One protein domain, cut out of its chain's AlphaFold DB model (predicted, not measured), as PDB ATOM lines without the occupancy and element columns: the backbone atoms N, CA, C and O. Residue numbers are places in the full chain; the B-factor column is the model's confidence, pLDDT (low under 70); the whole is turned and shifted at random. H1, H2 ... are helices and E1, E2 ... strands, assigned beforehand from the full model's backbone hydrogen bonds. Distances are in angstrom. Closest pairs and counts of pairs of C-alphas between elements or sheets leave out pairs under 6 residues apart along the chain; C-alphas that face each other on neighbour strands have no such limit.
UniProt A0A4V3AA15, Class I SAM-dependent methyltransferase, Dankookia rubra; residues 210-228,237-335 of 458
ATOM      1  N   GLU A 210      68.390   3.437  26.096       64.38
ATOM      2  CA  GLU A 210      69.171   2.881  25.001       64.38
ATOM      3  C   GLU A 210      70.456   3.698  24.834       64.38
ATOM      4  O   GLU A 210      70.427   4.908  24.595       64.38
ATOM      5  N   ALA A 211      71.601   3.017  24.922       61.91
ATOM      6  CA  ALA A 211      72.928   3.599  24.715       61.91
ATOM      7  C   ALA A 211      73.150   4.156  23.294       61.91
ATOM      8  O   ALA A 211      74.184   4.751  23.015       61.91
ATOM      9  N   THR A 212      72.192   3.960  22.390       68.50
ATOM     10  CA  THR A 212      72.215   4.425  21.002       68.50
ATOM     11  C   THR A 212      71.760   5.875  20.848       68.50
ATOM     12  O   THR A 212      72.000   6.464  19.800       68.50
ATOM     13  N   VAL A 213      71.116   6.475  21.859       77.69
ATOM     14  CA  VAL A 213      70.584   7.843  21.778       77.69
ATOM     15  C   VAL A 213      71.668   8.858  22.179       77.69
ATOM     16  O   VAL A 213      71.971   8.967  23.373       77.69
ATOM     17  N   PRO A 214      72.224   9.676  21.254       79.25
ATOM     18  CA  PRO A 214      73.368  10.547  21.556       79.25
ATOM     19  C   PRO A 214      73.097  11.576  22.658       79.25
ATOM     20  O   PRO A 214      73.972  11.862  23.472       79.25
ATOM     21  N   ALA A 215      71.867  12.098  22.739       81.56
ATOM     22  CA  ALA A 215      71.472  13.042  23.787       81.56
ATOM     23  C   ALA A 215      71.562  12.430  25.195       81.56
ATOM     24  O   ALA A 215      71.908  13.117  26.156       81.56
ATOM     25  N   LYS A 216      71.282  11.129  25.326       84.62
ATOM     26  CA  LYS A 216      71.409  10.399  26.590       84.62
ATOM     27  C   LYS A 216      72.835   9.939  26.830       84.62
ATOM     28  O   LYS A 216      73.311  10.017  27.957       84.62
ATOM     29  N   LEU A 217      73.526   9.495  25.793       91.25
ATOM     30  CA  LEU A 217      74.882   8.992  25.928       91.25
ATOM     31  C   LEU A 217      75.906  10.103  26.212       91.25
ATOM     32  O   LEU A 217      76.714   9.943  27.117       91.25
ATOM     33  N   VAL A 218      75.850  11.219  25.477       93.50
ATOM     34  CA  VAL A 218      76.846  12.305  25.539       93.50
ATOM     35  C   VAL A 218      76.273  13.594  26.123       93.50
ATOM     36  O   VAL A 218      76.846  14.156  27.052       93.50
ATOM     37  N   GLY A 219      75.113  14.045  25.634       94.38
ATOM     38  CA  GLY A 219      74.554  15.345  26.036       94.38
ATOM     39  C   GLY A 219      74.195  15.426  27.523       94.38
ATOM     40  O   GLY A 219      74.458  16.426  28.183       94.38
ATOM     41  N   THR A 220      73.633  14.350  28.069       94.44
ATOM     42  CA  THR A 220      73.217  14.281  29.475       94.44
ATOM     43  C   THR A 220      74.405  14.376  30.449       94.44
ATOM     44  O   THR A 220      74.393  15.294  31.272       94.44
ATOM     45  N   PRO A 221      75.462  13.540  30.352       97.00
ATOM     46  CA  PRO A 221      76.628  13.693  31.222       97.00
ATOM     47  C   PRO A 221      77.369  15.021  31.020       97.00
ATOM     48  O   PRO A 221      77.861  15.586  31.995       97.00
ATOM     49  N   ALA A 222      77.397  15.575  29.801       97.62
ATOM     50  CA  ALA A 222      77.950  16.912  29.571       97.62
ATOM     51  C   ALA A 222      77.172  17.992  30.345       97.62
ATOM     52  O   ALA A 222      77.780  18.837  31.005       97.62
ATOM     53  N   GLY A 223      75.836  17.921  30.337       97.44
ATOM     54  CA  GLY A 223      74.975  18.822  31.103       97.44
ATOM     55  C   GLY A 223      75.189  18.723  32.616       97.44
ATOM     56  O   GLY A 223      75.201  19.748  33.298       97.44
ATOM     57  N   TRP A 224      75.419  17.520  33.155       97.94
ATOM     58  CA  TRP A 224      75.754  17.356  34.575       97.94
ATOM     59  C   TRP A 224      77.074  18.015  34.932       97.94
ATOM     60  O   TRP A 224      77.134  18.761  35.903       97.94
ATOM     61  N   MET A 225      78.115  17.751  34.140       98.38
ATOM     62  CA  MET A 225      79.450  18.297  34.367       98.38
ATOM     63  C   MET A 225      79.423  19.826  34.320       98.38
ATOM     64  O   MET A 225      79.964  20.465  35.218       98.38
ATOM     65  N   GLN A 226      78.718  20.402  33.342       98.19
ATOM     66  CA  GLN A 226      78.538  21.848  33.225       98.19
ATOM     67  C   GLN A 226      77.761  22.431  34.413       98.19
ATOM     68  O   GLN A 226      78.168  23.444  34.981       98.19
ATOM     69  N   ARG A 227      76.639  21.808  34.806       97.75
ATOM     70  CA  ARG A 227      75.847  22.288  35.948       97.75
ATOM     71  C   ARG A 227      76.651  22.214  37.238       97.75
ATOM     72  O   ARG A 227      76.625  23.164  38.014       97.75
ATOM     73  N   ALA A 228      77.362  21.114  37.453       98.25
ATOM     74  CA  ALA A 228      78.204  20.934  38.618       98.25
ATOM     75  C   ALA A 228      79.320  21.979  38.651       98.25
ATOM     76  O   ALA A 228      79.460  22.657  39.658       98.25
ATOM     77  N   ARG A 237      86.192  16.317  39.104       98.38
ATOM     78  CA  ARG A 237      87.178  15.281  38.762       98.38
ATOM     79  C   ARG A 237      86.740  13.904  39.230       98.38
ATOM     80  O   ARG A 237      87.222  12.910  38.685       98.38
ATOM     81  N   THR A 238      85.848  13.834  40.209       98.88
ATOM     82  CA  THR A 238      85.331  12.578  40.739       98.88
ATOM     83  C   THR A 238      83.809  12.518  40.634       98.88
ATOM     84  O   THR A 238      83.103  13.434  41.054       98.88
ATOM     85  N   VAL A 239      83.296  11.447  40.028       98.88
ATOM     86  CA  VAL A 239      81.866  11.292  39.721       98.88
ATOM     87  C   VAL A 239      81.349   9.983  40.303       98.88
ATOM     88  O   VAL A 239      81.999   8.950  40.170       98.88
ATOM     89  N   LEU A 240      80.170  10.020  40.914       98.81
ATOM     90  CA  LEU A 240      79.403   8.853  41.336       98.81
ATOM     91  C   LEU A 240      78.042   8.870  40.641       98.81
ATOM     92  O   LEU A 240      77.243   9.762  40.905       98.81
ATOM     93  N   GLU A 241      77.749   7.876  39.809       98.56
ATOM     94  CA  GLU A 241      76.409   7.674  39.247       98.56
ATOM     95  C   GLU A 241      75.728   6.479  39.929       98.56
ATOM     96  O   GLU A 241      76.252   5.360  39.963       98.56
ATOM     97  N   ILE A 242      74.557   6.743  40.509       98.25
ATOM     98  CA  ILE A 242      73.713   5.756  41.185       98.25
ATOM     99  C   ILE A 242      72.698   5.208  40.188       98.25
ATOM    100  O   ILE A 242      72.013   5.983  39.528       98.25
ATOM    101  N   GLY A 243      72.578   3.883  40.136       95.94
ATOM    102  CA  GLY A 243      71.674   3.138  39.260       95.94
ATOM    103  C   GLY A 243      71.887   3.380  37.762       95.94
ATOM    104  O   GLY A 243      70.904   3.620  37.061       95.94
ATOM    105  N   PRO A 244      73.128   3.329  37.236       94.88
ATOM    106  CA  PRO A 244      73.370   3.522  35.806       94.88
ATOM    107  C   PRO A 244      72.747   2.412  34.946       94.88
ATOM    108  O   PRO A 244      72.543   2.595  33.745       94.88
ATOM    109  N   GLY A 245      72.479   1.224  35.503       92.06
ATOM    110  CA  GLY A 245      72.038   0.063  34.741       92.06
ATOM    111  C   GLY A 245      72.980  -0.243  33.570       92.06
ATOM    112  O   GLY A 245      74.183  -0.434  33.739       92.06
ATOM    113  N   ALA A 246      72.440  -0.272  32.351       91.19
ATOM    114  CA  ALA A 246      73.240  -0.471  31.141       91.19
ATOM    115  C   ALA A 246      74.057   0.772  30.727       91.19
ATOM    116  O   ALA A 246      74.965   0.653  29.906       91.19
ATOM    117  N   MET A 247      73.782   1.951  31.304       93.25
ATOM    118  CA  MET A 247      74.468   3.213  30.995       93.25
ATOM    119  C   MET A 247      75.872   3.320  31.592       93.25
ATOM    120  O   MET A 247      76.550   4.314  31.352       93.25
ATOM    121  N   VAL A 248      76.381   2.265  32.237       96.06
ATOM    122  CA  VAL A 248      77.811   2.116  32.577       96.06
ATOM    123  C   VAL A 248      78.717   2.345  31.351       96.06
ATOM    124  O   VAL A 248      79.859   2.789  31.482       96.06
ATOM    125  N   VAL A 249      78.183   2.151  30.137       96.31
ATOM    126  CA  VAL A 249      78.824   2.516  28.861       96.31
ATOM    127  C   VAL A 249      79.182   4.002  28.713       96.31
ATOM    128  O   VAL A 249      79.963   4.334  27.828       96.31
ATOM    129  N   ARG A 250      78.686   4.900  29.576       96.56
ATOM    130  CA  ARG A 250      79.084   6.320  29.635       96.56
ATOM    131  C   ARG A 250      80.494   6.537  30.194       96.56
ATOM    132  O   ARG A 250      80.986   7.658  30.123       96.56
ATOM    133  N   ALA A 251      81.170   5.509  30.717       98.25
ATOM    134  CA  ALA A 251      82.525   5.625  31.275       98.25
ATOM    135  C   ALA A 251      83.521   6.424  30.391       98.25
ATOM    136  O   ALA A 251      84.069   7.412  30.883       98.25
ATOM    137  N   PRO A 252      83.723   6.100  29.094       98.38
ATOM    138  CA  PRO A 252      84.614   6.878  28.227       98.38
ATOM    139  C   PRO A 252      84.133   8.310  27.975       98.38
ATOM    140  O   PRO A 252      84.956   9.202  27.785       98.38
ATOM    141  N   VAL A 253      82.817   8.547  28.003       98.31
ATOM    142  CA  VAL A 253      82.234   9.886  27.854       98.31
ATOM    143  C   VAL A 253      82.591  10.746  29.064       98.31
ATOM    144  O   VAL A 253      83.117  11.840  28.899       98.31
ATOM    145  N   LEU A 254      82.355  10.246  30.281       98.62
ATOM    146  CA  LEU A 254      82.691  10.952  31.522       98.62
ATOM    147  C   LEU A 254      84.203  11.201  31.638       98.62
ATOM    148  O   LEU A 254      84.609  12.296  32.029       98.62
ATOM    149  N   ALA A 255      85.030  10.234  31.232       98.62
ATOM    150  CA  ALA A 255      86.479  10.403  31.173       98.62
ATOM    151  C   ALA A 255      86.894  11.502  30.175       98.62
ATOM    152  O   ALA A 255      87.664  12.395  30.526       98.62
ATOM    153  N   GLY A 256      86.321  11.507  28.964       98.31
ATOM    154  CA  GLY A 256      86.522  12.584  27.981       98.31
ATOM    155  C   GLY A 256      85.980  13.941  28.451       98.31
ATOM    156  O   GLY A 256      86.498  14.992  28.081       98.31
ATOM    157  N   LEU A 257      84.983  13.929  29.339       98.31
ATOM    158  CA  LEU A 257      84.488  15.103  30.052       98.31
ATOM    159  C   LEU A 257      85.337  15.469  31.285       98.31
ATOM    160  O   LEU A 257      84.906  16.307  32.075       98.31
ATOM    161  N   GLY A 258      86.538  14.915  31.450       98.00
ATOM    162  CA  GLY A 258      87.504  15.326  32.473       98.00
ATOM    163  C   GLY A 258      87.367  14.630  33.829       98.00
ATOM    164  O   GLY A 258      88.153  14.934  34.732       98.00
ATOM    165  N   ALA A 259      86.432  13.686  33.987       98.50
ATOM    166  CA  ALA A 259      86.378  12.853  35.183       98.50
ATOM    167  C   ALA A 259      87.607  11.927  35.229       98.50
ATOM    168  O   ALA A 259      87.915  11.219  34.273       98.50
ATOM    169  N   ARG A 260      88.320  11.929  36.356       98.12
ATOM    170  CA  ARG A 260      89.521  11.110  36.596       98.12
ATOM    171  C   ARG A 260      89.215   9.837  37.373       98.12
ATOM    172  O   ARG A 260      89.929   8.847  37.241       98.12
ATOM    173  N   ARG A 261      88.174   9.879  38.205       98.62
ATOM    174  CA  ARG A 261      87.703   8.744  38.995       98.62
ATOM    175  C   ARG A 261      86.191   8.675  38.895       98.62
ATOM    176  O   ARG A 261      85.506   9.642  39.219       98.62
ATOM    177  N   ILE A 262      85.686   7.540  38.434       98.81
ATOM    178  CA  ILE A 262      84.253   7.333  38.237       98.81
ATOM    179  C   ILE A 262      83.831   6.128  39.064       98.81
ATOM    180  O   ILE A 262      84.443   5.062  38.979       98.81
ATOM    181  N   TRP A 263      82.774   6.287  39.845       98.81
ATOM    182  CA  TRP A 263      82.098   5.196  40.521       98.81
ATOM    183  C   TRP A 263      80.705   5.022  39.940       98.81
ATOM    184  O   TRP A 263      79.945   5.975  39.788       98.81
ATOM    185  N   TYR A 264      80.371   3.775  39.658       98.38
ATOM    186  CA  TYR A 264      79.016   3.345  39.374       98.38
ATOM    187  C   TYR A 264      78.546   2.467  40.519       98.38
ATOM    188  O   TYR A 264      79.283   1.571  40.925       98.38
ATOM    189  N   VAL A 265      77.340   2.702  41.027       97.81
ATOM    190  CA  VAL A 265      76.727   1.852  42.059       97.81
ATOM    191  C   VAL A 265      75.354   1.416  41.586       97.81
ATOM    192  O   VAL A 265      74.504   2.262  41.322       97.81
ATOM    193  N   ASP A 266      75.118   0.109  41.504       95.75
ATOM    194  CA  ASP A 266      73.832  -0.457  41.086       95.75
ATOM    195  C   ASP A 266      73.481  -1.693  41.934       95.75
ATOM    196  O   ASP A 266      74.372  -2.502  42.208       95.75
ATOM    197  N   PRO A 267      72.215  -1.908  42.341       92.31
ATOM    198  CA  PRO A 267      71.815  -3.136  43.028       92.31
ATOM    199  C   PRO A 267      72.011  -4.412  42.197       92.31
ATOM    200  O   PRO A 267      72.054  -5.498  42.778       92.31
ATOM    201  N   ALA A 268      72.112  -4.315  40.866       90.38
ATOM    202  CA  ALA A 268      72.327  -5.465  39.995       90.38
ATOM    203  C   ALA A 268      73.267  -5.149  38.824       90.38
ATOM    204  O   ALA A 268      73.215  -4.080  38.222       90.38
ATOM    205  N   ASP A 269      74.077  -6.129  38.417       92.38
ATOM    206  CA  ASP A 269      74.934  -5.974  37.240       92.38
ATOM    207  C   ASP A 269      74.107  -6.069  35.947       92.38
ATOM    208  O   ASP A 269      73.761  -7.152  35.472       92.38
ATOM    209  N   SER A 270      73.760  -4.907  35.392       89.50
ATOM    210  CA  SER A 270      73.138  -4.774  34.067       89.50
ATOM    211  C   SER A 270      74.098  -4.192  33.023       89.50
ATOM    212  O   SER A 270      73.665  -3.858  31.918       89.50
ATOM    213  N   ALA A 271      75.385  -4.051  33.353       92.06
ATOM    214  CA  ALA A 271      76.362  -3.442  32.465       92.06
ATOM    215  C   ALA A 271      76.751  -4.418  31.339       92.06
ATOM    216  O   ALA A 271      77.031  -5.587  31.621       92.06
ATOM    217  N   PRO A 272      76.850  -3.974  30.074       92.19
ATOM    218  CA  PRO A 272      77.310  -4.839  28.991       92.19
ATOM    219  C   PRO A 272      78.691  -5.429  29.293       92.19
ATOM    220  O   PRO A 272      79.598  -4.691  29.671       92.19
ATOM    221  N   THR A 273      78.853  -6.743  29.138       92.56
ATOM    222  CA  THR A 273      80.121  -7.452  29.402       92.56
ATOM    223  C   THR A 273      81.111  -7.321  28.248       92.56
ATOM    224  O   THR A 273      82.320  -7.238  28.469       92.56
ATOM    225  N   ALA A 274      80.599  -7.269  27.015       93.69
ATOM    226  CA  ALA A 274      81.401  -7.071  25.818       93.69
ATOM    227  C   ALA A 274      81.979  -5.643  25.764       93.69
ATOM    228  O   ALA A 274      81.309  -4.693  26.172       93.69
ATOM    229  N   PRO A 275      83.181  -5.449  25.197       94.69
ATOM    230  CA  PRO A 275      83.806  -4.129  25.084       94.69
ATOM    231  C   PRO A 275      83.193  -3.245  23.981       94.69
ATOM    232  O   PRO A 275      83.370  -2.027  23.993       94.69
ATOM    233  N   ALA A 276      82.467  -3.827  23.017       94.94
ATOM    234  CA  ALA A 276      81.957  -3.108  21.844       94.94
ATOM    235  C   ALA A 276      81.036  -1.911  22.177       94.94
ATOM    236  O   ALA A 276      81.255  -0.845  21.601       94.94
ATOM    237  N   PRO A 277      80.081  -1.998  23.129       94.19
ATOM    238  CA  PRO A 277      79.263  -0.847  23.524       94.19
ATOM    239  C   PRO A 277      80.074   0.322  24.101       94.19
ATOM    240  O   PRO A 277      79.749   1.476  23.836       94.19
ATOM    241  N   TYR A 278      81.160   0.048  24.832       96.62
ATOM    242  CA  TYR A 278      82.048   1.092  25.358       96.62
ATOM    243  C   TYR A 278      82.846   1.758  24.237       96.62
ATOM    244  O   TYR A 278      82.960   2.980  24.209       96.62
ATOM    245  N   ARG A 279      83.349   0.977  23.269       96.25
ATOM    246  CA  ARG A 279      84.011   1.522  22.071       96.25
ATOM    247  C   ARG A 279      83.072   2.414  21.260       96.25
ATOM    248  O   ARG A 279      83.466   3.507  20.869       96.25
ATOM    249  N   ALA A 280      81.825   1.983  21.067       94.62
ATOM    250  CA  ALA A 280      80.808   2.793  20.401       94.62
ATOM    251  C   ALA A 280      80.540   4.104  21.160       94.62
ATOM    252  O   ALA A 280      80.415   5.159  20.540       94.62
ATOM    253  N   ALA A 281      80.520   4.060  22.496       95.88
ATOM    254  CA  ALA A 281      80.360   5.255  23.313       95.88
ATOM    255  C   ALA A 281      81.546   6.226  23.216       95.88
ATOM    256  O   ALA A 281      81.338   7.434  23.097       95.88
ATOM    257  N   ALA A 282      82.778   5.708  23.215       96.94
ATOM    258  CA  ALA A 282      83.981   6.508  23.000       96.94
ATOM    259  C   ALA A 282      83.972   7.177  21.615       96.94
ATOM    260  O   ALA A 282      84.178   8.385  21.523       96.94
ATOM    261  N   ALA A 283      83.634   6.429  20.560       95.62
ATOM    262  CA  ALA A 283      83.524   6.962  19.202       95.62
ATOM    263  C   ALA A 283      82.441   8.050  19.091       95.62
ATOM    264  O   ALA A 283      82.663   9.092  18.479       95.62
ATOM    265  N   ALA A 284      81.282   7.852  19.730       94.12
ATOM    266  CA  ALA A 284      80.218   8.854  19.763       94.12
ATOM    267  C   ALA A 284      80.639  10.144  20.493       94.12
ATOM    268  O   ALA A 284      80.236  11.233  20.088       94.12
ATOM    269  N   ALA A 285      81.449  10.034  21.549       95.56
ATOM    270  CA  ALA A 285      82.015  11.185  22.249       95.56
ATOM    271  C   ALA A 285      83.060  11.917  21.387       95.56
ATOM    272  O   ALA A 285      83.007  13.140  21.271       95.56
ATOM    273  N   GLN A 286      83.956  11.178  20.727       96.50
ATOM    274  CA  GLN A 286      84.963  11.729  19.811       96.50
ATOM    275  C   GLN A 286      84.325  12.449  18.620       96.50
ATOM    276  O   GLN A 286      84.760  13.538  18.255       96.50
ATOM    277  N   ALA A 287      83.235  11.906  18.072       95.00
ATOM    278  CA  ALA A 287      82.456  12.556  17.019       95.00
ATOM    279  C   ALA A 287      81.848  13.907  17.454       95.00
ATOM    280  O   ALA A 287      81.509  14.726  16.606       95.00
ATOM    281  N   GLN A 288      81.727  14.156  18.764       94.44
ATOM    282  CA  GLN A 288      81.305  15.439  19.341       94.44
ATOM    283  C   GLN A 288      82.487  16.283  19.852       94.44
ATOM    284  O   GLN A 288      82.288  17.237  20.600       94.44
ATOM    285  N   GLY A 289      83.720  15.939  19.469       96.06
ATOM    286  CA  GLY A 289      84.930  16.674  19.841       96.06
ATOM    287  C   GLY A 289      85.417  16.422  21.270       96.06
ATOM    288  O   GLY A 289      86.296  17.140  21.745       96.06
ATOM    289  N   LEU A 290      84.874  15.424  21.976       96.62
ATOM    290  CA  LEU A 290      85.354  15.072  23.311       96.62
ATOM    291  C   LEU A 290      86.607  14.185  23.219       96.62
ATOM    292  O   LEU A 290      86.608  13.214  22.459       96.62
ATOM    293  N   PRO A 291      87.645  14.434  24.041       97.44
ATOM    294  CA  PRO A 291      88.858  13.620  24.082       97.44
ATOM    295  C   PRO A 291      88.625  12.314  24.865       97.44
ATOM    296  O   PRO A 291      89.253  12.065  25.893       97.44
ATOM    297  N   ALA A 292      87.673  11.487  24.424       97.25
ATOM    298  CA  ALA A 292      87.391  10.208  25.070       97.25
ATOM    299  C   ALA A 292      88.579   9.236  24.913       97.25
ATOM    300  O   ALA A 292      89.197   9.213  23.842       97.25
ATOM    301  N   PRO A 293      88.891   8.417  25.941       97.31
ATOM    302  CA  PRO A 293      90.006   7.475  25.890       97.31
ATOM    303  C   PRO A 293      89.908   6.503  24.712       97.31
ATOM    304  O   PRO A 293      88.824   6.007  24.402       97.31
ATOM    305  N   ASP A 294      91.052   6.165  24.113       96.75
ATOM    306  CA  ASP A 294      91.113   5.070  23.148       96.75
ATOM    307  C   ASP A 294      90.934   3.722  23.862       96.75
ATOM    308  O   ASP A 294      91.697   3.341  24.763       96.75
ATOM    309  N   LEU A 295      89.886   3.010  23.449       97.50
ATOM    310  CA  LEU A 295      89.493   1.700  23.961       97.50
ATOM    311  C   LEU A 295      89.840   0.564  22.983       97.50
ATOM    312  O   LEU A 295      89.402  -0.581  23.166       97.50
ATOM    313  N   THR A 296      90.620   0.857  21.941       95.69
ATOM    314  CA  THR A 296      91.219  -0.154  21.067       95.69
ATOM    315  C   THR A 296      92.066  -1.117  21.903       95.69
ATOM    316  O   THR A 296      92.731  -0.731  22.866       95.69
ATOM    317  N   GLY A 297      91.966  -2.416  21.609       94.44
ATOM    318  CA  GLY A 297      92.663  -3.469  22.355       94.44
ATOM    319  C   GLY A 297      92.055  -3.853  23.714       94.44
ATOM    320  O   GLY A 297      92.517  -4.813  24.322       94.44
ATOM    321  N   CYS A 298      91.002  -3.182  24.203       97.12
ATOM    322  CA  CYS A 298      90.296  -3.647  25.405       97.12
ATOM    323  C   CYS A 298      89.551  -4.964  25.114       97.12
ATOM    324  O   CYS A 298      88.653  -4.995  24.260       97.12
ATOM    325  N   ALA A 299      89.921  -6.032  25.828       95.62
ATOM    326  CA  ALA A 299      89.368  -7.377  25.648       95.62
ATOM    327  C   ALA A 299      87.956  -7.532  26.237       95.62
ATOM    328  O   ALA A 299      87.113  -8.216  25.660       95.62
ATOM    329  N   ASP A 300      87.676  -6.857  27.352       95.56
ATOM    330  CA  ASP A 300      86.414  -6.963  28.081       95.56
ATOM    331  C   ASP A 300      85.991  -5.628  28.726       95.56
ATOM    332  O   ASP A 300      86.669  -4.599  28.616       95.56
ATOM    333  N   ARG A 301      84.833  -5.646  29.398       96.38
ATOM    334  CA  ARG A 301      84.324  -4.530  30.208       96.38
ATOM    335  C   ARG A 301      85.332  -4.059  31.259       96.38
ATOM    336  O   ARG A 301      85.456  -2.855  31.455       96.38
ATOM    337  N   GLY A 302      86.011  -4.969  31.956       97.69
ATOM    338  CA  GLY A 302      86.943  -4.619  33.029       97.69
ATOM    339  C   GLY A 302      88.086  -3.749  32.513       97.69
ATOM    340  O   GLY A 302      88.337  -2.675  33.062       97.69
ATOM    341  N   ALA A 303      88.696  -4.150  31.396       97.81
ATOM    342  CA  ALA A 303      89.733  -3.382  30.716       97.81
ATOM    343  C   ALA A 303      89.225  -2.007  30.246       97.81
ATOM    344  O   ALA A 303      89.899  -0.995  30.453       97.81
ATOM    345  N   ALA A 304      88.018  -1.949  29.669       98.19
ATOM    346  CA  ALA A 304      87.414  -0.693  29.225       98.19
ATOM    347  C   ALA A 304      87.150   0.275  30.395       98.19
ATOM    348  O   ALA A 304      87.484   1.458  30.306       98.19
ATOM    349  N   LEU A 305      86.597  -0.216  31.510       98.50
ATOM    350  CA  LEU A 305      86.341   0.592  32.705       98.50
ATOM    351  C   LEU A 305      87.642   1.058  33.367       98.50
ATOM    352  O   LEU A 305      87.751   2.232  33.722       98.50
ATOM    353  N   ALA A 306      88.644   0.183  33.478       98.25
ATOM    354  CA  ALA A 306      89.952   0.533  34.025       98.25
ATOM    355  C   ALA A 306      90.627   1.645  33.208       98.25
ATOM    356  O   ALA A 306      91.125   2.613  33.784       98.25
ATOM    357  N   ARG A 307      90.558   1.572  31.870       98.38
ATOM    358  CA  ARG A 307      91.068   2.619  30.966       98.38
ATOM    359  C   ARG A 307      90.376   3.973  31.168       98.38
ATOM    360  O   ARG A 307      90.988   5.006  30.922       98.38
ATOM    361  N   CYS A 308      89.134   3.970  31.649       98.50
ATOM    362  CA  CYS A 308      88.358   5.170  31.968       98.50
ATOM    363  C   CYS A 308      88.465   5.593  33.448       98.50
ATOM    364  O   CYS A 308      87.671   6.417  33.895       98.50
ATOM    365  N   GLY A 309      89.348   4.989  34.254       98.38
ATOM    366  CA  GLY A 309      89.439   5.283  35.694       98.38
ATOM    367  C   GLY A 309      88.168   4.927  36.481       98.38
ATOM    368  O   GLY A 309      87.875   5.534  37.514       98.38
ATOM    369  N   THR A 310      87.387   3.966  35.985       98.69
ATOM    370  CA  THR A 310      86.045   3.649  36.481       98.69
ATOM    371  C   THR A 310      86.023   2.404  37.366       98.69
ATOM    372  O   THR A 310      86.729   1.427  37.121       98.69
ATOM    373  N   THR A 311      85.179   2.407  38.395       98.44
ATOM    374  CA  THR A 311      84.887   1.250  39.247       98.44
ATOM    375  C   THR A 311      83.379   1.026  39.316       98.44
ATOM    376  O   THR A 311      82.631   1.930  39.678       98.44
ATOM    377  N   LEU A 312      82.940  -0.185  38.964       97.94
ATOM    378  CA  LEU A 312      81.551  -0.623  39.080       97.94
ATOM    379  C   LEU A 312      81.372  -1.400  40.386       97.94
ATOM    380  O   LEU A 312      82.026  -2.417  40.600       97.94
ATOM    381  N   LEU A 313      80.483  -0.912  41.243       97.75
ATOM    382  CA  LEU A 313      80.141  -1.485  42.537       97.75
ATOM    383  C   LEU A 313      78.723  -2.053  42.456       97.75
ATOM    384  O   LEU A 313      77.782  -1.344  42.099       97.75
ATOM    385  N   ILE A 314      78.576  -3.336  42.783       96.38
ATOM    386  CA  ILE A 314      77.281  -4.019  42.755       96.38
ATOM    387  C   ILE A 314      76.788  -4.233  44.181       96.38
ATOM    388  O   ILE A 314      77.484  -4.816  45.010       96.38
ATOM    389  N   GLY A 315      75.575  -3.767  44.457       91.38
ATOM    390  CA  GLY A 315      74.918  -3.892  45.750       91.38
ATOM    391  C   GLY A 315      74.023  -2.699  46.073       91.38
ATOM    392  O   GLY A 315      73.888  -1.752  45.303       91.38
ATOM    393  N   GLY A 316      73.376  -2.765  47.235       86.06
ATOM    394  CA  GLY A 316      72.577  -1.661  47.763       86.06
ATOM    395  C   GLY A 316      73.436  -0.547  48.381       86.06
ATOM    396  O   GLY A 316      74.633  -0.453  48.109       86.06
ATOM    397  N   PRO A 317      72.866   0.264  49.291       88.31
ATOM    398  CA  PRO A 317      73.579   1.354  49.967       88.31
ATOM    399  C   PRO A 317      74.917   0.952  50.607       88.31
ATOM    400  O   PRO A 317      75.845   1.754  50.644       88.31
ATOM    401  N   ALA A 318      75.051  -0.296  51.065       90.44
ATOM    402  CA  ALA A 318      76.286  -0.816  51.654       90.44
ATOM    403  C   ALA A 318      77.481  -0.830  50.681       90.44
ATOM    404  O   ALA A 318      78.619  -0.708  51.126       90.44
ATOM    405  N   ALA A 319      77.247  -0.919  49.366       94.25
ATOM    406  CA  ALA A 319      78.315  -0.883  48.366       94.25
ATOM    407  C   ALA A 319      79.075   0.456  48.367       94.25
ATOM    408  O   ALA A 319      80.245   0.503  48.003       94.25
ATOM    409  N   LEU A 320      78.448   1.539  48.841       96.50
ATOM    410  CA  LEU A 320      79.090   2.850  48.967       96.50
ATOM    411  C   LEU A 320      80.205   2.869  50.021       96.50
ATOM    412  O   LEU A 320      81.043   3.768  49.985       96.50
ATOM    413  N   ALA A 321      80.259   1.893  50.935       95.38
ATOM    414  CA  ALA A 321      81.281   1.818  51.980       95.38
ATOM    415  C   ALA A 321      82.715   1.711  51.429       95.38
ATOM    416  O   ALA A 321      83.656   2.091  52.117       95.38
ATOM    417  N   SER A 322      82.898   1.244  50.188       95.69
ATOM    418  CA  SER A 322      84.217   1.199  49.537       95.69
ATOM    419  C   SER A 322      84.677   2.546  48.970       95.69
ATOM    420  O   SER A 322      85.795   2.646  48.466       95.69
ATOM    421  N   ILE A 323      83.814   3.565  48.969       98.19
ATOM    422  CA  ILE A 323      84.152   4.921  48.530       98.19
ATOM    423  C   ILE A 323      84.593   5.721  49.762       98.19
ATOM    424  O   ILE A 323      83.839   5.749  50.742       98.19
ATOM    425  N   PRO A 324      85.771   6.374  49.739       98.44
ATOM    426  CA  PRO A 324      86.225   7.186  50.864       98.44
ATOM    427  C   PRO A 324      85.289   8.365  51.155       98.44
ATOM    428  O   PRO A 324      84.591   8.866  50.270       98.44
ATOM    429  N   ASP A 325      85.298   8.814  52.406       98.56
ATOM    430  CA  ASP A 325      84.564   9.997  52.852       98.56
ATOM    431  C   ASP A 325      85.018  11.234  52.066       98.56
ATOM    432  O   ASP A 325      86.207  11.416  51.805       98.56
ATOM    433  N   GLY A 326      84.068  12.082  51.672       98.38
ATOM    434  CA  GLY A 326      84.356  13.335  50.977       98.38
ATOM    435  C   GLY A 326      85.062  13.197  49.621       98.38
ATOM    436  O   GLY A 326      85.633  14.171  49.139       98.38
ATOM    437  N   ALA A 327      85.064  12.014  49.002       98.56
ATOM    438  CA  ALA A 327      85.834  11.746  47.786       98.56
ATOM    439  C   ALA A 327      85.145  12.173  46.478       98.56
ATOM    440  O   ALA A 327      85.781  12.137  45.421       98.56
ATOM    441  N   VAL A 328      83.852  12.507  46.511       98.81
ATOM    442  CA  VAL A 328      83.026  12.670  45.308       98.81
ATOM    443  C   VAL A 328      82.605  14.124  45.095       98.81
ATOM    444  O   VAL A 328      81.788  14.650  45.849       98.81
ATOM    445  N   ASP A 329      83.096  14.739  44.019       98.81
ATOM    446  CA  ASP A 329      82.729  16.097  43.600       98.81
ATOM    447  C   ASP A 329      81.287  16.156  43.072       98.81
ATOM    448  O   ASP A 329      80.561  17.117  43.323       98.81
ATOM    449  N   LEU A 330      80.875  15.130  42.319       98.88
ATOM    450  CA  LEU A 330      79.578  15.070  41.652       98.88
ATOM    451  C   LEU A 330      78.889  13.721  41.884       98.88
ATOM    452  O   LEU A 330      79.358  12.686  41.417       98.88
ATOM    453  N   VAL A 331      77.737  13.744  42.552       98.88
ATOM    454  CA  VAL A 331      76.830  12.594  42.673       98.88
ATOM    455  C   VAL A 331      75.661  12.783  41.710       98.88
ATOM    456  O   VAL A 331      75.045  13.842  41.696       98.88
ATOM    457  N   VAL A 332      75.308  11.772  40.922       98.75
ATOM    458  CA  VAL A 332      74.176  11.836  39.989       98.75
ATOM    459  C   VAL A 332      73.270  10.615  40.097       98.75
ATOM    460  O   VAL A 332      73.717   9.508  40.391       98.75
ATOM    461  N   SER A 333      71.978  10.811  39.844       98.19
ATOM    462  CA  SER A 333      71.033   9.711  39.626       98.19
ATOM    463  C   SER A 333      69.929  10.126  38.653       98.19
ATOM    464  O   SER A 333      69.290  11.159  38.871       98.19
ATOM    465  N   GLU A 334      69.655   9.312  37.635       95.94
ATOM    466  CA  GLU A 334      68.559   9.520  36.677       95.94
ATOM    467  C   GLU A 334      67.485   8.448  36.818       95.94
ATOM    468  O   GLU A 334      67.716   7.295  36.471       95.94
ATOM    469  N   ALA A 335      66.291   8.851  37.243       94.50
ATOM    470  CA  ALA A 335      65.142   7.971  37.406       94.50
ATOM    471  C   ALA A 335      65.463   6.720  38.252       94.50
ATOM    472  O   ALA A 335      65.202   5.584  37.857       94.50
TER     473      ALA A 335
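AT A GLANCE: This is residues 210 to 228 and 237 to 335 of the 458 residues of the protein "Class I SAM-dependent methyltransferase" of Dankookia rubra (UniProt A0A4V3AA15). What is seen first? A twisted sheet of four parallel strands has helices on both faces: H1 and H2 on one, short H5 on the other, with H3 packed on H2 away from the sheet. What makes it up? It is a mixed, compact domain: 118 printed residues, five named helices and four named strands, in chain order H1 E1 H2 E2 H3 H4 E3 H5 E4. The sheet's order is E3 E2 E1 E4, the radius of gyration of the C-alphas 13.0 A, the spans 36 by 32 by 24 A.

IN THESE COORDINATES: What comes first? H1, residues 214 to 228, begins at C-alpha (73.368, 10.547, 21.556) and is 20.6 A long; then come E1, 238 to 242, H2, 245 to 256, 20.3 A, and E2, 261 to 266. What follows? H3 is 276 to 286, H4 301 to 307, E3 310 to 314, H5 317 to 322, and E4, 328 to 334, ends at (68.559, 9.520, 36.677).

HOW THE PARTS SIT: How do strands pair? Within hydrogen-bond range are N 313 and O 264, E3 to E2, N 263 and O 239, E2 to E1, and N 240 and O 330, E1 to E4, each 2.8 A. What is on the sheet? H2 runs along the strands at a height over the sheet of 9.2 A; H1 is on the same face, H5 on the opposite face, and H4 only grazes the sheet. How do helices stand? H3 touches H2 at a steep tilt of 39 degrees, the closest C-alphas, Val 249 and Tyr 278, 5.0 A apart. O i to N i+4 pairs are within range throughout H3 and H4, 9 of 11 in H1, 3 of 8 in H2 and 0 of 2 in H5; O i to N i+3, 5 of 9 in H2 and 2 of 3 in H5.

THE WHOLE: Is it unbroken? Residues 229 to 236 are not printed, and C-alphas 228 and 237 are 10.6 A apart. Where is confidence low? Residues 210 to 212 have pLDDT under 70.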